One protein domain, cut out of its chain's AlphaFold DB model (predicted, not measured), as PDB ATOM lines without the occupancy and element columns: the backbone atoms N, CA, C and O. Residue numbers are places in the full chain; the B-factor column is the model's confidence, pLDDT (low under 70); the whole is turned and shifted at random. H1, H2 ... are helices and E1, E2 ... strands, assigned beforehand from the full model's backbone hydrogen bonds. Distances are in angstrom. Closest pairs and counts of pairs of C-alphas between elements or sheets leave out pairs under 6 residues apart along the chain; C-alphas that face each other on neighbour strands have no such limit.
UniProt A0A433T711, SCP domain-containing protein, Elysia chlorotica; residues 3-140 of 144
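Overview. This is residues 3 to 140 of the 144 residues of the protein "SCP domain-containing protein" of Elysia chlorotica (UniProt A0A433T711). A long hairpin of two strands, E1 and E2, has the helices H1 and H2 to one side of it, while a second, much smaller hairpin, E3 and E4, lies well away from it after a long loop. Residues 114 to 130 stick out in a wide free arm, and H3, whose first residues 128 to 130 belong to that arm, folds back toward the beginning of H1. The printed part has 138 residues with three named helices and four named strands, in the order H1 H2 E1 E2 E3 E4 H3; the two sheets, E1 - E2 and E3 - E4, are each antiparallel. The class is mixed, helices and strands, with 56 residues, under half, in named elements. The whole is loose, with a radius of gyration of the C-alphas of 17.9 A, and flat, spanning 51 by 44 by 22 A.

Along the chain. E1 is residues 48 to 56, 26.0 A long, from C-alpha 48 at (-13.428, 54.728, -32.346). E2 is residues 68 to 76, 26.5 A. H1 is residues 10 to 23, 22.0 A, beginning at C-alpha 10 at (-4.449, 53.779, -45.759), and H2 is residues 36 to 41. E3 is residues 102 to 104 and E4 residues 107 to 109. H3 is residues 128 to 139, 17.8 A, ending at C-alpha 139 at (-17.299, 53.049, -45.035).

Arrangement. E1 and E2 form an antiparallel hairpin at 164 degrees, with N 52 and O 72 2.8 A apart and N 70 and O 54 2.7 A apart, within hydrogen-bond range. The closest C-alphas of H1 and E2, those of Val 13 and Val 71, are 7.9 A apart. H1 and H2 touch at a steep tilt of 56 degrees, opposite ways; their closest C-alphas, Tyr 18 and Tyr 38, are 4.4 A apart. H1 and H3 only just touch, only at their ends, with 3 pairs of C-alphas within 8 A, the closest being Ala 11 and Ala 137 at 6.3 A. H3 and E1 are near each other, with 7 pairs of C-alphas within 10 A. E3 and E4 form an antiparallel hairpin at 133 degrees, with N 109 and O 102 2.8 A apart; both are apart from H1, H2 and E1. In H2 every O i to N i+4 pair is within hydrogen-bond range; H1 has 6 of 10, and H3 has 0 of 8 but 3 of 9 O i to N i+3 pairs.

Size, cuts and confidence. The two C-alphas farthest apart, those of Thr 65 and Ile 114, are 50.9 A apart. The printed part has no cut. The links H1 to H2, E1 to E2, E2 to E3 and E4 to H3 are long. Residues 3 to 7 and 112 to 140 have pLDDT under 70, and H3 has a mean of 39.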
ATOM      1  N   GLY A   3       4.848  49.850 -46.637       50.34
ATOM      2  CA  GLY A   3       4.676  50.171 -48.063       50.34
ATOM      3  C   GLY A   3       5.955  50.723 -48.705       50.34
ATOM      4  O   GLY A   3       6.742  51.382 -48.019       50.34
ATOM      5  N   ASP A   4       6.136  50.449 -50.002       54.31
ATOM      6  CA  ASP A   4       7.211  50.989 -50.851       54.31
ATOM      7  C   ASP A   4       7.109  52.529 -50.982       54.31
ATOM      8  O   ASP A   4       6.060  53.142 -50.768       54.31
ATOM      9  N   ALA A   5       8.240  53.160 -51.275       54.34
ATOM     10  CA  ALA A   5       8.635  54.532 -50.987       54.34
ATOM     11  C   ALA A   5       7.913  55.653 -51.762       54.34
ATOM     12  O   ALA A   5       8.404  56.781 -51.738       54.34
ATOM     13  N   HIS A   6       6.769  55.407 -52.411       56.00
ATOM     14  CA  HIS A   6       6.112  56.442 -53.226       56.00
ATOM     15  C   HIS A   6       4.802  57.023 -52.689       56.00
ATOM     16  O   HIS A   6       4.502  58.172 -52.997       56.00
ATOM     17  N   SER A   7       4.081  56.310 -51.826       65.75
ATOM     18  CA  SER A   7       2.981  56.820 -50.989       65.75
ATOM     19  C   SER A   7       2.291  55.627 -50.343       65.75
ATOM     20  O   SER A   7       2.182  54.579 -50.975       65.75
ATOM     21  N   ILE A   8       1.775  55.780 -49.125       77.75
ATOM     22  CA  ILE A   8       0.940  54.751 -48.507       77.75
ATOM     23  C   ILE A   8      -0.531  55.111 -48.659       77.75
ATOM     24  O   ILE A   8      -0.950  56.196 -48.258       77.75
ATOM     25  N   ASP A   9      -1.303  54.192 -49.228       84.50
ATOM     26  CA  ASP A   9      -2.757  54.250 -49.201       84.50
ATOM     27  C   ASP A   9      -3.260  53.591 -47.901       84.50
ATOM     28  O   ASP A   9      -3.067  52.384 -47.713       84.50
ATOM     29  N   PRO A  10      -3.897  54.346 -46.985       84.50
ATOM     30  CA  PRO A  10      -4.449  53.779 -45.759       84.50
ATOM     31  C   PRO A  10      -5.481  52.677 -46.019       84.50
ATOM     32  O   PRO A  10      -5.564  51.741 -45.225       84.50
ATOM     33  N   ALA A  11      -6.245  52.760 -47.114       86.75
ATOM     34  CA  ALA A  11      -7.251  51.754 -47.432       86.75
ATOM     35  C   ALA A  11      -6.598  50.404 -47.751       86.75
ATOM     36  O   ALA A  11      -7.011  49.391 -47.198       86.75
ATOM     37  N   SER A  12      -5.517  50.398 -48.532       88.69
ATOM     38  CA  SER A  12      -4.726  49.196 -48.820       88.69
ATOM     39  C   SER A  12      -4.166  48.523 -47.556       88.69
ATOM     40  O   SER A  12      -4.136  47.297 -47.469       88.69
ATOM     41  N   VAL A  13      -3.766  49.295 -46.539       90.94
ATOM     42  CA  VAL A  13      -3.289  48.736 -45.256       90.94
ATOM     43  C   VAL A  13      -4.421  48.067 -44.481       90.94
ATOM     44  O   VAL A  13      -4.256  46.959 -43.974       90.94
ATOM     45  N   VAL A  14      -5.576  48.734 -44.394       91.88
ATOM     46  CA  VAL A  14      -6.759  48.175 -43.724       91.88
ATOM     47  C   VAL A  14      -7.281  46.955 -44.480       91.88
ATOM     48  O   VAL A  14      -7.692  45.989 -43.843       91.88
ATOM     49  N   GLN A  15      -7.217  46.967 -45.812       93.50
ATOM     50  CA  GLN A  15      -7.579  45.829 -46.647       93.50
ATOM     51  C   GLN A  15      -6.689  44.625 -46.346       93.50
ATOM     52  O   GLN A  15      -7.213  43.558 -46.060       93.50
ATOM     53  N   PHE A  16      -5.369  44.808 -46.278       92.88
ATOM     54  CA  PHE A  16      -4.461  43.719 -45.916       92.88
ATOM     55  C   PHE A  16      -4.776  43.127 -44.534       92.88
ATOM     56  O   PHE A  16      -4.785  41.912 -44.362       92.88
ATOM     57  N   TRP A  17      -5.054  43.973 -43.537       96.75
ATOM     58  CA  TRP A  17      -5.487  43.503 -42.217       96.75
ATOM     59  C   TRP A  17      -6.804  42.736 -42.275       96.75
ATOM     60  O   TRP A  17      -6.985  41.761 -41.552       96.75
ATOM     61  N   TYR A  18      -7.732  43.179 -43.118       97.19
ATOM     62  CA  TYR A  18      -9.023  42.538 -43.309       97.19
ATOM     63  C   TYR A  18      -8.919  41.205 -44.064       97.19
ATOM     64  O   TYR A  18      -9.681  40.288 -43.766       97.19
ATOM     65  N   ASP A  19      -7.972  41.068 -44.993       97.44
ATOM     66  CA  ASP A  19      -7.778  39.864 -45.807       97.44
ATOM     67  C   ASP A  19      -7.351  38.643 -44.976       97.44
ATOM     68  O   ASP A  19      -7.600  37.506 -45.371       97.44
ATOM     69  N   GLU A  20      -6.875  38.847 -43.743       98.19
ATOM     70  CA  GLU A  20      -6.713  37.772 -42.755       98.19
ATOM     71  C   GLU A  20      -8.017  37.005 -42.454       98.19
ATOM     72  O   GLU A  20      -7.977  35.915 -41.875       98.19
ATOM     73  N   LYS A  21      -9.182  37.525 -42.875       97.31
ATOM     74  CA  LYS A  21     -10.459  36.796 -42.872       97.31
ATOM     75  C   LYS A  21     -10.360  35.419 -43.527       97.31
ATOM     76  O   LYS A  21     -11.095  34.522 -43.132       97.31
ATOM     77  N   GLU A  22      -9.477  35.250 -44.514       98.06
ATOM     78  CA  GLU A  22      -9.280  33.986 -45.230       98.06
ATOM     79  C   GLU A  22      -8.778  32.869 -44.309       98.06
ATOM     80  O   GLU A  22      -9.007  31.689 -44.570       98.06
ATOM     81  N   TYR A  23      -8.140  33.241 -43.198       98.12
ATOM     82  CA  TYR A  23      -7.555  32.321 -42.229       98.12
ATOM     83  C   TYR A  23      -8.419  32.125 -40.981       98.12
ATOM     84  O   TYR A  23      -8.066  31.313 -40.122       98.12
ATOM     85  N   TYR A  24      -9.530  32.858 -40.858       97.88
ATOM     86  CA  TYR A  24     -10.380  32.854 -39.672       97.88
ATOM     87  C   TYR A  24     -11.710  32.126 -39.905       97.88
ATOM     88  O   TYR A  24     -12.555  32.554 -40.690       97.88
ATOM     89  N   ASP A  25     -11.957  31.073 -39.127       97.50
ATOM     90  CA  ASP A  25     -13.250  30.395 -39.074       97.50
ATOM     91  C   ASP A  25     -14.095  30.953 -37.920       97.50
ATOM     92  O   ASP A  25     -13.836  30.720 -36.738       97.50
ATOM     93  N   TYR A  26     -15.177  31.653 -38.262       96.44
ATOM     94  CA  TYR A  26     -16.085  32.243 -37.279       96.44
ATOM     95  C   TYR A  26     -16.801  31.207 -36.388       96.44
ATOM     96  O   TYR A  26     -17.071  31.473 -35.209       96.44
ATOM     97  N   LYS A  27     -17.154  30.032 -36.925       95.81
ATOM     98  CA  LYS A  27     -17.899  29.000 -36.191       95.81
ATOM     99  C   LYS A  27     -17.013  28.380 -35.121       95.81
ATOM    100  O   LYS A  27     -17.413  28.351 -33.955       95.81
ATOM    101  N   THR A  28     -15.818  27.945 -35.503       96.38
ATOM    102  CA  THR A  28     -14.874  27.269 -34.600       96.38
ATOM    103  C   THR A  28     -14.038  28.249 -33.774       96.38
ATOM    104  O   THR A  28     -13.544  27.873 -32.712       96.38
ATOM    105  N   ARG A  29     -13.947  29.520 -34.203       95.19
ATOM    106  CA  ARG A  29     -12.949  30.515 -33.756       95.19
ATOM    107  C   ARG A  29     -11.514  30.088 -34.090       95.19
ATOM    108  O   ARG A  29     -10.569  30.570 -33.471       95.19
ATOM    109  N   GLY A  30     -11.360  29.151 -35.025       96.19
ATOM    110  CA  GLY A  30     -10.062  28.698 -35.496       96.19
ATOM    111  C   GLY A  30      -9.365  29.795 -36.293       96.19
ATOM    112  O   GLY A  30     -10.005  30.510 -37.063       96.19
ATOM    113  N   CYS A  31      -8.055  29.906 -36.108       97.06
ATOM    114  CA  CYS A  31      -7.183  30.740 -36.922       97.06
ATOM    115  C   CYS A  31      -6.033  29.868 -37.424       97.06
ATOM    116  O   CYS A  31      -5.330  29.267 -36.613       97.06
ATOM    117  N   THR A  32      -5.866  29.761 -38.741       97.69
ATOM    118  CA  THR A  32      -4.818  28.915 -39.341       97.69
ATOM    119  C   THR A  32      -3.480  29.637 -39.501       97.69
ATOM    120  O   THR A  32      -2.447  28.982 -39.609       97.69
ATOM    121  N   HIS A  33      -3.487  30.972 -39.471       96.50
ATOM    122  CA  HIS A  33      -2.296  31.820 -39.564       96.50
ATOM    123  C   HIS A  33      -2.375  32.965 -38.544       96.50
ATOM    124  O   HIS A  33      -2.434  32.721 -37.341       96.50
ATOM    125  N   VAL A  34      -2.379  34.217 -39.004       96.44
ATOM    126  CA  VAL A  34      -2.634  35.391 -38.169       96.44
ATOM    127  C   VAL A  34      -3.969  35.997 -38.591       96.44
ATOM    128  O   VAL A  34      -4.230  36.167 -39.775       96.44
ATOM    129  N   CYS A  35      -4.821  36.237 -37.593       97.31
ATOM    130  CA  CYS A  35      -6.199  36.712 -37.761       97.31
ATOM    131  C   CYS A  35      -6.516  37.922 -36.874       97.31
ATOM    132  O   CYS A  35      -7.638  38.431 -36.873       97.31
ATOM    133  N   GLY A  36      -5.557  38.335 -36.042       97.12
ATOM    134  CA  GLY A  36      -5.773  39.341 -35.010       97.12
ATOM    135  C   GLY A  36      -6.089  40.718 -35.588       97.12
ATOM    136  O   GLY A  36      -6.867  41.456 -34.981       97.12
ATOM    137  N   HIS A  37      -5.542  41.064 -36.757       97.69
ATOM    138  CA  HIS A  37      -5.851  42.343 -37.378       97.69
ATOM    139  C   HIS A  37      -7.265  42.316 -37.955       97.69
ATOM    140  O   HIS A  37      -8.034  43.231 -37.661       97.69
ATOM    141  N   TYR A  38      -7.655  41.243 -38.657       98.00
ATOM    142  CA  TYR A  38      -9.036  41.083 -39.129       98.00
ATOM    143  C   TYR A  38     -10.027  41.167 -37.967       98.00
ATOM    144  O   TYR A  38     -10.940  41.992 -37.995       98.00
ATOM    145  N   MET A  39      -9.815  40.371 -36.913       97.38
ATOM    146  CA  MET A  39     -10.711  40.340 -35.756       97.38
ATOM    147  C   MET A  39     -10.872  41.726 -35.123       97.38
ATOM    148  O   MET A  39     -11.997  42.105 -34.798       97.38
ATOM    149  N   GLN A  40      -9.798  42.514 -35.018       98.19
ATOM    150  CA  GLN A  40      -9.881  43.876 -34.494       98.19
ATOM    151  C   GLN A  40     -10.590  44.835 -35.464       98.19
ATOM    152  O   GLN A  40     -11.392  45.657 -35.018       98.19
ATOM    153  N   VAL A  41     -10.337  44.739 -36.774       97.75
ATOM    154  CA  VAL A  41     -10.991  45.577 -37.796       97.75
ATOM    155  C   VAL A  41     -12.512  45.410 -37.759       97.75
ATOM    156  O   VAL A  41     -13.236  46.396 -37.882       97.75
ATOM    157  N   VAL A  42     -13.001  44.186 -37.545       97.38
ATOM    158  CA  VAL A  42     -14.441  43.869 -37.516       97.38
ATOM    159  C   VAL A  42     -15.038  43.786 -36.103       97.38
ATOM    160  O   VAL A  42     -16.140  43.263 -35.926       97.38
ATOM    161  N   TRP A  43     -14.334  44.280 -35.081       98.06
ATOM    162  CA  TRP A  43     -14.765  44.142 -33.692       98.06
ATOM    163  C   TRP A  43     -15.974  45.037 -33.365       98.06
ATOM    164  O   TRP A  43     -15.865  46.260 -33.311       98.06
ATOM    165  N   ALA A  44     -17.133  44.438 -33.092       96.12
ATOM    166  CA  ALA A  44     -18.426  45.120 -32.997       96.12
ATOM    167  C   ALA A  44     -18.513  46.175 -31.886       96.12
ATOM    168  O   ALA A  44     -19.269  47.136 -32.019       96.12
ATOM    169  N   SER A  45     -17.787  45.998 -30.777       93.44
ATOM    170  CA  SER A  45     -17.784  46.988 -29.696       93.44
ATOM    171  C   SER A  45     -16.814  48.143 -29.947       93.44
ATOM    172  O   SER A  45     -17.000  49.206 -29.353       93.44
ATOM    173  N   SER A  46     -15.818  47.973 -30.824       95.31
ATOM    174  CA  SER A  46     -14.859  49.017 -31.181       95.31
ATOM    175  C   SER A  46     -15.552  50.070 -32.042       95.31
ATOM    176  O   SER A  46     -16.026  49.797 -33.140       95.31
ATOM    177  N   ARG A  47     -15.631  51.299 -31.529       92.50
ATOM    178  CA  ARG A  47     -16.438  52.387 -32.116       92.50
ATOM    179  C   ARG A  47     -15.646  53.655 -32.418       92.50
ATOM    180  O   ARG A  47     -16.200  54.624 -32.927       92.50
ATOM    181  N   ALA A  48     -14.371  53.667 -32.057       90.88
ATOM    182  CA  ALA A  48     -13.428  54.728 -32.346       90.88
ATOM    183  C   ALA A  48     -12.122  54.108 -32.831       90.88
ATOM    184  O   ALA A  48     -11.711  53.055 -32.343       90.88
ATOM    185  N   VAL A  49     -11.472  54.783 -33.771       95.56
ATOM    186  CA  VAL A  49     -10.154  54.408 -34.267       95.56
ATOM    187  C   VAL A  49      -9.325  55.664 -34.491       95.56
ATOM    188  O   VAL A  49      -9.840  56.684 -34.949       95.56
ATOM    189  N   GLY A  50      -8.046  55.594 -34.141       94.38
ATOM    190  CA  GLY A  50      -7.058  56.622 -34.447       94.38
ATOM    191  C   GLY A  50      -5.817  55.967 -35.029       94.38
ATOM    192  O   GLY A  50      -5.326  54.998 -34.457       94.38
ATOM    193  N   CYS A  51      -5.325  56.480 -36.155       94.00
ATOM    194  CA  CYS A  51      -4.185  55.906 -36.861       94.00
ATOM    195  C   CYS A  51      -3.040  56.910 -37.002       94.00
ATOM    196  O   CYS A  51      -3.265  58.108 -37.165       94.00
ATOM    197  N   GLY A  52      -1.813  56.400 -36.972       91.25
ATOM    198  CA  GLY A  52      -0.585  57.134 -37.233       91.25
ATOM    199  C   GLY A  52       0.249  56.417 -38.287       91.25
ATOM    200  O   GLY A  52       0.277  55.188 -38.350       91.25
ATOM    201  N   VAL A  53       0.930  57.200 -39.116       90.38
ATOM    202  CA  VAL A  53       1.802  56.713 -40.184       90.38
ATOM    203  C   VAL A  53       3.157  57.388 -40.039       90.38
ATOM    204  O   VAL A  53       3.237  58.613 -39.935       90.38
ATOM    205  N   LYS A  54       4.235  56.606 -40.066       89.69
ATOM    206  CA  LYS A  54       5.604  57.124 -40.007       89.69
ATOM    207  C   LYS A  54       6.486  56.423 -41.027       89.69
ATOM    208  O   LYS A  54       6.605  55.207 -40.994       89.69
ATOM    209  N   TYR A  55       7.148  57.177 -41.903       89.88
ATOM    210  CA  TYR A  55       8.237  56.609 -42.697       89.88
ATOM    211  C   TYR A  55       9.429  56.279 -41.796       89.88
ATOM    212  O   TYR A  55       9.888  57.121 -41.017       89.88
ATOM    213  N   CYS A  56       9.933  55.061 -41.937       89.31
ATOM    214  CA  CYS A  56      11.017  54.490 -41.166       89.31
ATOM    215  C   CYS A  56      12.139  54.079 -42.136       89.31
ATOM    216  O   CYS A  56      11.965  53.136 -42.915       89.31
ATOM    217  N   PRO A  57      13.308  54.749 -42.091       89.81
ATOM    218  CA  PRO A  57      14.464  54.397 -42.919       89.81
ATOM    219  C   PRO A  57      15.033  53.005 -42.637       89.81
ATOM    220  O   PRO A  57      15.810  52.515 -43.450       89.81
ATOM    221  N   VAL A  58      14.684  52.434 -41.479       89.81
ATOM    222  CA  VAL A  58      15.003  51.083 -41.014       89.81
ATOM    223  C   VAL A  58      13.799  50.566 -40.226       89.81
ATOM    224  O   VAL A  58      13.318  51.248 -39.315       89.81
ATOM    225  N   LEU A  59      13.319  49.368 -40.552       84.81
ATOM    226  CA  LEU A  59      12.158  48.746 -39.913       84.81
ATOM    227  C   LEU A  59      12.569  47.833 -38.751       84.81
ATOM    228  O   LEU A  59      12.512  46.603 -38.838       84.81
ATOM    229  N   ARG A  60      12.983  48.454 -37.642       83.75
ATOM    230  CA  ARG A  60      13.386  47.740 -36.418       83.75
ATOM    231  C   ARG A  60      12.253  46.847 -35.897       83.75
ATOM    232  O   ARG A  60      11.103  47.275 -35.848       83.75
ATOM    233  N   GLY A  61      12.588  45.620 -35.494       81.62
ATOM    234  CA  GLY A  61      11.620  44.632 -34.993       81.62
ATOM    235  C   GLY A  61      10.838  43.874 -36.074       81.62
ATOM    236  O   GLY A  61       9.965  43.082 -35.738       81.62
ATOM    237  N   TYR A  62      11.143  44.097 -37.357       79.38
ATOM    238  CA  TYR A  62      10.623  43.298 -38.470       79.38
ATOM    239  C   TYR A  62      11.750  42.818 -39.382       79.38
ATOM    240  O   TYR A  62      11.994  41.622 -39.483       79.38
ATOM    241  N   ASP A  63      12.441  43.757 -40.027       80.81
ATOM    242  CA  ASP A  63      13.527  43.483 -40.962       80.81
ATOM    243  C   ASP A  63      14.401  44.738 -41.048       80.81
ATOM    244  O   ASP A  63      14.020  45.747 -41.648       80.81
ATOM    245  N   GLU A  64      15.568  44.688 -40.409       85.69
ATOM    246  CA  GLU A  64      16.460  45.846 -40.282       85.69
ATOM    247  C   GLU A  64      17.118  46.258 -41.607       85.69
ATOM    248  O   GLU A  64      17.733  47.320 -41.688       85.69
ATOM    249  N   THR A  65      16.960  45.457 -42.663       84.69
ATOM    250  CA  THR A  65      17.454  45.785 -44.006       84.69
ATOM    251  C   THR A  65      16.428  46.553 -44.837       84.69
ATOM    252  O   THR A  65      16.772  47.159 -45.854       84.69
ATOM    253  N   LYS A  66      15.162  46.568 -44.404       82.25
ATOM    254  CA  LYS A  66      14.066  47.201 -45.134       82.25
ATOM    255  C   LYS A  66      13.783  48.606 -44.623       82.25
ATOM    256  O   LYS A  66      13.966  48.931 -43.450       82.25
ATOM    257  N   ARG A  67      13.277  49.432 -45.536       87.50
ATOM    258  CA  ARG A  67      12.759  50.784 -45.291       87.50
ATOM    259  C   ARG A  67      11.281  50.783 -45.668       87.50
ATOM    260  O   ARG A  67      10.881  50.026 -46.547       87.50
ATOM    261  N   GLY A  68      10.471  51.621 -45.036       86.69
ATOM    262  CA  GLY A  68       9.056  51.715 -45.390       86.69
ATOM    263  C   GLY A  68       8.236  52.489 -44.375       86.69
ATOM    264  O   GLY A  68       8.757  53.021 -43.398       86.69
ATOM    265  N   TYR A  69       6.931  52.550 -44.596       86.69
ATOM    266  CA  TYR A  69       6.004  53.218 -43.682       86.69
ATOM    267  C   TYR A  69       5.543  52.283 -42.573       86.69
ATOM    268  O   TYR A  69       4.992  51.242 -42.870       86.69
ATOM    269  N   ASN A  70       5.702  52.646 -41.306       87.50
ATOM    270  CA  ASN A  70       5.045  51.980 -40.191       87.50
ATOM    271  C   ASN A  70       3.660  52.611 -39.966       87.50
ATOM    272  O   ASN A  70       3.558  53.818 -39.735       87.50
ATOM    273  N   VAL A  71       2.606  51.798 -40.068       90.62
ATOM    274  CA  VAL A  71       1.217  52.203 -39.802       90.62
ATOM    275  C   VAL A  71       0.716  51.525 -38.541       90.62
ATOM    276  O   VAL A  71       0.805  50.301 -38.423       90.62
ATOM    277  N   VAL A  72       0.156  52.324 -37.637       92.56
ATOM    278  CA  VAL A  72      -0.424  51.879 -36.368       92.56
ATOM    279  C   VAL A  72      -1.824  52.453 -36.247       92.56
ATOM    280  O   VAL A  72      -2.006  53.648 -36.463       92.56
ATOM    281  N   CYS A  73      -2.794  51.628 -35.867       95.19
ATOM    282  CA  CYS A  73      -4.138  52.069 -35.515       95.19
ATOM    283  C   CYS A  73      -4.495  51.571 -34.114       95.19
ATOM    284  O   CYS A  73      -4.292  50.403 -33.791       95.19
ATOM    285  N   HIS A  74      -5.033  52.458 -33.281       96.69
ATOM    286  CA  HIS A  74      -5.592  52.130 -31.973       96.69
ATOM    287  C   HIS A  74      -7.113  52.128 -32.051       96.69
ATOM    288  O   HIS A  74      -7.698  53.032 -32.645       96.69
ATOM    289  N   TYR A  75      -7.742  51.145 -31.407       96.06
ATOM    290  CA  TYR A  75      -9.188  50.949 -31.401       96.06
ATOM    291  C   TYR A  75      -9.755  51.162 -29.996       96.06
ATOM    292  O   TYR A  75      -9.159  50.753 -29.000       96.06
ATOM    293  N   GLY A  76     -10.910  51.823 -29.920       93.69
ATOM    294  CA  GLY A  76     -11.564  52.199 -28.673       93.69
ATOM    295  C   GLY A  76     -13.057  51.861 -28.669       93.69
ATOM    296  O   GLY A  76     -13.800  52.379 -29.509       93.69
ATOM    297  N   PRO A  77     -13.546  51.064 -27.703       96.62
ATOM    298  CA  PRO A  77     -12.798  50.114 -26.869       96.62
ATOM    299  C   PRO A  77     -11.964  49.120 -27.691       96.62
ATOM    300  O   PRO A  77     -12.263  48.890 -28.865       96.62
ATOM    301  N   GLY A  78     -10.940  48.533 -27.069       96.00
ATOM    302  CA  GLY A  78     -10.146  47.467 -27.683       96.00
ATOM    303  C   GLY A  78     -10.964  46.190 -27.894       96.00
ATOM    304  O   GLY A  78     -11.979  45.975 -27.226       96.00
ATOM    305  N   GLY A  79     -10.531  45.375 -28.850       96.50
ATOM    306  CA  GLY A  79     -11.123  44.081 -29.168       96.50
ATOM    307  C   GLY A  79     -10.205  42.907 -28.848       96.50
ATOM    308  O   GLY A  79      -9.339  42.992 -27.981       96.50
ATOM    309  N   ASN A  80     -10.397  41.805 -29.577       97.00
ATOM    310  CA  ASN A  80      -9.585  40.587 -29.500       97.00
ATOM    311  C   ASN A  80      -9.531  39.946 -28.104       97.00
ATOM    312  O   ASN A  80      -8.512  39.384 -27.702       97.00
ATOM    313  N   TYR A  81     -10.640  40.001 -27.366       96.31
ATOM    314  CA  TYR A  81     -10.749  39.304 -26.089       96.31
ATOM    315  C   TYR A  81     -10.680  37.783 -26.290       96.31
ATOM    316  O   TYR A  81     -11.346  37.222 -27.164       96.31
ATOM    317  N   ALA A  82      -9.861  37.112 -25.479       93.75
ATOM    318  CA  ALA A  82      -9.651  35.672 -25.575       93.75
ATOM    319  C   ALA A  82     -10.973  34.906 -25.407       93.75
ATOM    320  O   ALA A  82     -11.722  35.132 -24.462       93.75
ATOM    321  N   GLY A  83     -11.251  33.986 -26.333       93.12
ATOM    322  CA  GLY A  83     -12.487  33.203 -26.339       93.12
ATOM    323  C   GLY A  83     -13.712  33.935 -26.903       93.12
ATOM    324  O   GLY A  83     -14.739  33.291 -27.119       93.12
ATOM    325  N   GLU A  84     -13.620  35.219 -27.228       95.25
ATOM    326  CA  GLU A  84     -14.737  35.980 -27.787       95.25
ATOM    327  C   GLU A  84     -14.722  36.001 -29.320       95.25
ATOM    328  O   GLU A  84     -13.693  35.810 -29.971       95.25
ATOM    329  N   ARG A  85     -15.898  36.224 -29.915       96.19
ATOM    330  CA  ARG A  85     -16.041  36.469 -31.359       96.19
ATOM    331  C   ARG A  85     -16.052  37.972 -31.626       96.19
ATOM    332  O   ARG A  85     -16.561  38.716 -30.792       96.19
ATOM    333  N   PRO A  86     -15.583  38.422 -32.803       96.31
ATOM    334  CA  PRO A  86     -15.521  39.849 -33.097       96.31
ATOM    335  C   PRO A  86     -16.895  40.513 -33.179       96.31
ATOM    336  O   PRO A  86     -17.025  41.697 -32.898       96.31
ATOM    337  N   TYR A  87     -17.942  39.766 -33.520       96.44
ATOM    338  CA  TYR A  87     -19.315  40.256 -33.601       96.44
ATOM    339  C   TYR A  87     -20.301  39.110 -33.362       96.44
ATOM    340  O   TYR A  87     -19.910  37.945 -33.340       96.44
ATOM    341  N   TYR A  88     -21.589  39.429 -33.213       94.44
ATOM    342  CA  TYR A  88     -22.658  38.431 -33.224       94.44
ATOM    343  C   TYR A  88     -23.163  38.209 -34.651       94.44
ATOM    344  O   TYR A  88     -23.635  39.141 -35.297       94.44
ATOM    345  N   ALA A  89     -23.111  36.969 -35.131       94.56
ATOM    346  CA  ALA A  89     -23.719  36.582 -36.398       94.56
ATOM    347  C   ALA A  89     -25.246  36.745 -36.349       94.56
ATOM    348  O   ALA A  89     -25.898  36.358 -35.376       94.56
ATOM    349  N   GLY A  90     -25.813  37.304 -37.415       94.50
ATOM    350  CA  GLY A  90     -27.248  37.527 -37.546       94.50
ATOM    351  C   GLY A  90     -27.566  38.617 -38.561       94.50
ATOM    352  O   GLY A  90     -26.685  39.118 -39.259       94.50
ATOM    353  N   LYS A  91     -28.845  39.000 -38.631       96.31
ATOM    354  CA  LYS A  91     -29.286  40.115 -39.478       96.31
ATOM    355  C   LYS A  91     -28.575  41.407 -39.034       96.31
ATOM    356  O   LYS A  91     -28.569  41.683 -37.827       96.31
ATOM    357  N   PRO A  92     -28.034  42.216 -39.965       95.12
ATOM    358  CA  PRO A  92     -27.441  43.507 -39.631       95.12
ATOM    359  C   PRO A  92     -28.375  44.351 -38.758       95.12
ATOM    360  O   PRO A  92     -29.592  44.343 -38.951       95.12
ATOM    361  N   CYS A  93     -27.803  45.049 -37.777       94.94
ATOM    362  CA  CYS A  93     -28.511  45.905 -36.819       94.94
ATOM    363  C   CYS A  93     -29.557  45.229 -35.906       94.94
ATOM    364  O   CYS A  93     -30.178  45.912 -35.096       94.94
ATOM    365  N   SER A  94     -29.741  43.905 -35.963       96.38
ATOM    366  CA  SER A  94     -30.730  43.201 -35.121       96.38
ATOM    367  C   SER A  94     -30.444  43.264 -33.616       96.38
ATOM    368  O   SER A  94     -31.333  42.996 -32.814       96.38
ATOM    369  N   LYS A  95     -29.213  43.618 -33.230       96.19
ATOM    370  CA  LYS A  95     -28.760  43.742 -31.838       96.19
ATOM    371  C   LYS A  95     -28.079  45.087 -31.562       96.19
ATOM    372  O   LYS A  95     -27.103  45.138 -30.816       96.19
ATOM    373  N   CYS A  96     -28.540  46.171 -32.190       94.38
ATOM    374  CA  CYS A  96     -27.997  47.494 -31.882       94.38
ATOM    375  C   CYS A  96     -28.241  47.876 -30.414       94.38
ATOM    376  O   CYS A  96     -29.328  47.624 -29.888       94.38
ATOM    377  N   PRO A  97     -27.251  48.481 -29.735       93.81
ATOM    378  CA  PRO A  97     -27.409  48.887 -28.349       93.81
ATOM    379  C   PRO A  97     -28.289  50.138 -28.242       93.81
ATOM    380  O   PRO A  97     -28.362  50.945 -29.168       93.81
ATOM    381  N   LEU A  98     -28.892  50.354 -27.069       92.62
ATOM    382  CA  LEU A  98     -29.806  51.481 -26.825       92.62
ATOM    383  C   LEU A  98     -29.169  52.862 -27.058       92.62
ATOM    384  O   LEU A  98     -29.861  53.803 -27.429       92.62
ATOM    385  N   TRP A  99     -27.852  52.991 -26.867       89.12
ATOM    386  CA  TRP A  99     -27.116  54.238 -27.102       89.12
ATOM    387  C   TRP A  99     -26.782  54.483 -28.585       89.12
ATOM    388  O   TRP A  99     -26.414  55.600 -28.942       89.12
ATOM    389  N   ALA A 100     -26.911  53.468 -29.446       92.12
ATOM    390  CA  ALA A 100     -26.737  53.564 -30.896       92.12
ATOM    391  C   ALA A 100     -27.839  52.804 -31.655       92.12
ATOM    392  O   ALA A 100     -27.545  51.830 -32.350       92.12
ATOM    393  N   PRO A 101     -29.111  53.225 -31.530       92.88
ATOM    394  CA  PRO A 101     -30.249  52.440 -32.002       92.88
ATOM    395  C   PRO A 101     -30.465  52.517 -33.521       92.88
ATOM    396  O   PRO A 101     -31.271  51.765 -34.066       92.88
ATOM    397  N   TYR A 102     -29.786  53.427 -34.224       92.50
ATOM    398  CA  TYR A 102     -30.021  53.662 -35.648       92.50
ATOM    399  C   TYR A 102     -29.192  52.723 -36.519       92.50
ATOM    400  O   TYR A 102     -28.014  52.513 -36.251       92.50
ATOM    401  N   CYS A 103     -29.785  52.222 -37.603       92.25
ATOM    402  CA  CYS A 103     -29.099  51.380 -38.578       92.25
ATOM    403  C   CYS A 103     -28.739  52.181 -39.832       92.25
ATOM    404  O   CYS A 103     -29.625  52.645 -40.548       92.25
ATOM    405  N   ILE A 104     -27.448  52.325 -40.121       91.06
ATOM    406  CA  ILE A 104     -26.945  53.039 -41.298       91.06
ATOM    407  C   ILE A 104     -26.025  52.090 -42.056       91.06
ATOM    408  O   ILE A 104     -24.983  51.703 -41.540       91.06
ATOM    409  N   LYS A 105     -26.418  51.693 -43.275       91.44
ATOM    410  CA  LYS A 105     -25.654  50.743 -44.112       91.44
ATOM    411  C   LYS A 105     -25.241  49.458 -43.361       91.44
ATOM    412  O   LYS A 105     -24.140  48.957 -43.538       91.44
ATOM    413  N   GLY A 106     -26.119  48.942 -42.496       90.62
ATOM    414  CA  GLY A 106     -25.865  47.724 -41.715       90.62
ATOM    415  C   GLY A 106     -25.065  47.915 -40.419       90.62
ATOM    416  O   GLY A 106     -24.827  46.928 -39.727       90.62
ATOM    417  N   LEU A 107     -24.701  49.152 -40.055       93.50
ATOM    418  CA  LEU A 107     -23.981  49.492 -38.821       93.50
ATOM    419  C   LEU A 107     -24.869  50.257 -37.829       93.50
ATOM    420  O   LEU A 107     -25.711  51.062 -38.231       93.50
ATOM    421  N   CYS A 108     -24.644  50.041 -36.531       94.06
ATOM    422  CA  CYS A 108     -25.330  50.751 -35.448       94.06
ATOM    423  C   CYS A 108     -24.739  52.158 -35.231       94.06
ATOM    424  O   CYS A 108     -23.519  52.315 -35.186       94.06
ATOM    425  N   ALA A 109     -25.582  53.181 -35.059       91.62
ATOM    426  CA  ALA A 109     -25.171  54.584 -34.941       91.62
ATOM    427  C   ALA A 109     -25.958  55.365 -33.867       91.62
ATOM    428  O   ALA A 109     -27.135  55.100 -33.626       91.62
ATOM    429  N   ILE A 110     -25.307  56.361 -33.242       88.12
ATOM    430  CA  ILE A 110     -25.844  57.167 -32.117       88.12
ATOM    431  C   ILE A 110     -26.942  58.146 -32.559       88.12
ATOM    432  O   ILE A 110     -27.879  58.390 -31.807       88.12
ATOM    433  N   ARG A 111     -26.880  58.671 -33.787       78.50
ATOM    434  CA  ARG A 111     -27.941  59.447 -34.459       78.50
ATOM    435  C   ARG A 111     -27.757  59.313 -35.973       78.50
ATOM    436  O   ARG A 111     -26.605  59.256 -36.414       78.50
ATOM    437  N   PRO A 112     -28.819  59.323 -36.795       61.75
ATOM    438  CA  PRO A 112     -28.662  59.566 -38.219       61.75
ATOM    439  C   PRO A 112     -28.089  60.974 -38.366       61.75
ATOM    440  O   PRO A 112     -28.602  61.914 -37.756       61.75
ATOM    441  N   LYS A 113     -27.032  61.153 -39.163       56.12
ATOM    442  CA  LYS A 113     -26.695  62.492 -39.652       56.12
ATOM    443  C   LYS A 113     -27.844  62.925 -40.570       56.12
ATOM    444  O   LYS A 113     -27.847  62.588 -41.750       56.12
ATOM    445  N   ILE A 114     -28.855  63.596 -40.019       51.53
ATOM    446  CA  ILE A 114     -29.884  64.281 -40.806       51.53
ATOM    447  C   ILE A 114     -29.155  65.448 -41.479       51.53
ATOM    448  O   ILE A 114     -28.818  66.421 -40.810       51.53
ATOM    449  N   GLY A 115     -28.796  65.289 -42.757       44.78
ATOM    450  CA  GLY A 115     -28.040  66.306 -43.493       44.78
ATOM    451  C   GLY A 115     -27.130  65.831 -44.629       44.78
ATOM    452  O   GLY A 115     -26.444  66.666 -45.199       44.78
ATOM    453  N   SER A 116     -27.110  64.551 -45.013       43.38
ATOM    454  CA  SER A 116     -26.480  64.155 -46.286       43.38
ATOM    455  C   SER A 116     -27.448  64.338 -47.460       43.38
ATOM    456  O   SER A 116     -27.729  63.384 -48.180       43.38
ATOM    457  N   ASN A 117     -27.958  65.555 -47.655       37.38
ATOM    458  CA  ASN A 117     -28.219  65.978 -49.022       37.38
ATOM    459  C   ASN A 117     -26.860  66.352 -49.606       37.38
ATOM    460  O   ASN A 117     -26.075  67.071 -48.989       37.38
ATOM    461  N   ALA A 118     -26.563  65.823 -50.786       48.78
ATOM    462  CA  ALA A 118     -25.600  66.466 -51.655       48.78
ATOM    463  C   ALA A 118     -26.005  67.950 -51.795       48.78
ATOM    464  O   ALA A 118     -27.118  68.228 -52.231       48.78
ATOM    465  N   GLY A 119     -25.128  68.868 -51.380       37.59
ATOM    466  CA  GLY A 119     -25.314  70.321 -51.497       37.59
ATOM    467  C   GLY A 119     -25.388  71.063 -50.154       37.59
ATOM    468  O   GLY A 119     -26.322  70.838 -49.399       37.59
ATOM    469  N   GLU A 120     -24.372  71.911 -49.913       36.06
ATOM    470  CA  GLU A 120     -24.321  73.184 -49.141       36.06
ATOM    471  C   GLU A 120     -25.136  73.362 -47.834       36.06
ATOM    472  O   GLU A 120     -26.302  73.021 -47.756       36.06
ATOM    473  N   ILE A 121     -24.715  74.025 -46.750       36.75
ATOM    474  CA  ILE A 121     -23.511  74.708 -46.245       36.75
ATOM    475  C   ILE A 121     -23.738  74.784 -44.721       36.75
ATOM    476  O   ILE A 121     -24.808  75.184 -44.272       36.75
ATOM    477  N   SER A 122     -22.718  74.486 -43.915       29.97
ATOM    478  CA  SER A 122     -22.393  75.291 -42.724       29.97
ATOM    479  C   SER A 122     -20.952  74.989 -42.327       29.97
ATOM    480  O   SER A 122     -20.643  74.186 -41.445       29.97
ATOM    481  N   GLN A 123     -20.037  75.599 -43.078       44.78
ATOM    482  CA  GLN A 123     -18.655  75.763 -42.660       44.78
ATOM    483  C   GLN A 123     -18.629  76.666 -41.428       44.78
ATOM    484  O   GLN A 123     -19.040  77.820 -41.515       44.78
ATOM    485  N   ARG A 124     -18.074  76.161 -40.321       42.94
ATOM    486  CA  ARG A 124     -17.171  76.903 -39.417       42.94
ATOM    487  C   ARG A 124     -16.648  75.966 -38.331       42.94
ATOM    488  O   ARG A 124     -17.207  75.887 -37.245       42.94
ATOM    489  N   SER A 125     -15.569  75.247 -38.646       40.31
ATOM    490  CA  SER A 125     -14.461  74.945 -37.720       40.31
ATOM    491  C   SER A 125     -13.376  74.134 -38.453       40.31
ATOM    492  O   SER A 125     -13.658  73.016 -38.887       40.31
ATOM    493  N   PRO A 126     -12.136  74.644 -38.589       38.44
ATOM    494  CA  PRO A 126     -11.068  73.988 -39.357       38.44
ATOM    495  C   PRO A 126     -10.624  72.629 -38.784       38.44
ATOM    496  O   PRO A 126     -10.055  71.814 -39.502       38.44
ATOM    497  N   LEU A 127     -10.950  72.332 -37.522       40.78
ATOM    498  CA  LEU A 127     -10.631  71.056 -36.868       40.78
ATOM    499  C   LEU A 127     -11.530  69.884 -37.313       40.78
ATOM    500  O   LEU A 127     -11.128  68.729 -37.204       40.78
ATOM    501  N   ALA A 128     -12.727  70.149 -37.849       40.22
ATOM    502  CA  ALA A 128     -13.687  69.100 -38.219       40.22
ATOM    503  C   ALA A 128     -13.428  68.474 -39.608       40.22
ATOM    504  O   ALA A 128     -13.899  67.370 -39.897       40.22
ATOM    505  N   LEU A 129     -12.655  69.159 -40.460       35.50
ATOM    506  CA  LEU A 129     -12.322  68.711 -41.819       35.50
ATOM    507  C   LEU A 129     -11.381  67.502 -41.821       35.50
ATOM    508  O   LEU A 129     -11.528  66.612 -42.654       35.50
ATOM    509  N   VAL A 130     -10.479  67.417 -40.842       40.31
ATOM    510  CA  VAL A 130      -9.521  66.306 -40.740       40.31
ATOM    511  C   VAL A 130     -10.206  65.007 -40.292       40.31
ATOM    512  O   VAL A 130      -9.814  63.918 -40.698       40.31
ATOM    513  N   VAL A 131     -11.287  65.114 -39.508       42.09
ATOM    514  CA  VAL A 131     -12.011  63.958 -38.950       42.09
ATOM    515  C   VAL A 131     -12.928  63.292 -39.986       42.09
ATOM    516  O   VAL A 131     -13.110  62.076 -39.960       42.09
ATOM    517  N   SER A 132     -13.483  64.053 -40.938       41.94
ATOM    518  CA  SER A 132     -14.470  63.513 -41.890       41.94
ATOM    519  C   SER A 132     -13.868  62.638 -42.992       41.94
ATOM    520  O   SER A 132     -14.542  61.724 -43.472       41.94
ATOM    521  N   LEU A 133     -12.597  62.845 -43.353       38.34
ATOM    522  CA  LEU A 133     -11.907  62.007 -44.341       38.34
ATOM    523  C   LEU A 133     -11.536  60.622 -43.780       38.34
ATOM    524  O   LEU A 133     -11.579  59.634 -44.509       38.34
ATOM    525  N   VAL A 134     -11.282  60.518 -42.472       37.19
ATOM    526  CA  VAL A 134     -10.941  59.243 -41.812       37.19
ATOM    527  C   VAL A 134     -12.167  58.333 -41.671       37.19
ATOM    528  O   VAL A 134     -12.064  57.120 -41.838       37.19
ATOM    529  N   THR A 135     -13.363  58.894 -41.453       40.81
ATOM    530  CA  THR A 135     -14.602  58.095 -41.379       40.81
ATOM    531  C   THR A 135     -15.051  57.510 -42.720       40.81
ATOM    532  O   THR A 135     -15.728  56.486 -42.736       40.81
ATOM    533  N   ALA A 136     -14.690  58.132 -43.845       37.44
ATOM    534  CA  ALA A 136     -15.134  57.689 -45.166       37.44
ATOM    535  C   ALA A 136     -14.364  56.456 -45.671       37.44
ATOM    536  O   ALA A 136     -14.968  55.588 -46.295       37.44
ATOM    537  N   ALA A 137     -13.075  56.321 -45.342       36.81
ATOM    538  CA  ALA A 137     -12.264  55.181 -45.783       36.81
ATOM    539  C   ALA A 137     -12.697  53.842 -45.149       36.81
ATOM    540  O   ALA A 137     -12.563  52.794 -45.768       36.81
ATOM    541  N   ILE A 138     -13.303  53.875 -43.958       40.72
ATOM    542  CA  ILE A 138     -13.856  52.678 -43.295       40.72
ATOM    543  C   ILE A 138     -15.228  52.293 -43.884       40.72
ATOM    544  O   ILE A 138     -15.631  51.137 -43.834       40.72
ATOM    545  N   LEU A 139     -15.946  53.245 -44.494       41.31
ATOM    546  CA  LEU A 139     -17.299  53.049 -45.035       41.31
ATOM    547  C   LEU A 139     -17.342  52.522 -46.482       41.31
ATOM    548  O   LEU A 139     -18.433  52.203 -46.958       41.31
ATOM    549  N   PHE A 140     -16.204  52.441 -47.178       34.50
ATOM    550  CA  PHE A 140     -16.129  51.980 -48.575       34.50
ATOM    551  C   PHE A 140     -15.465  50.615 -48.774       34.50
ATOM    552  O   PHE A 140     -15.567  50.068 -49.870       34.50
TER     553      PHE A 140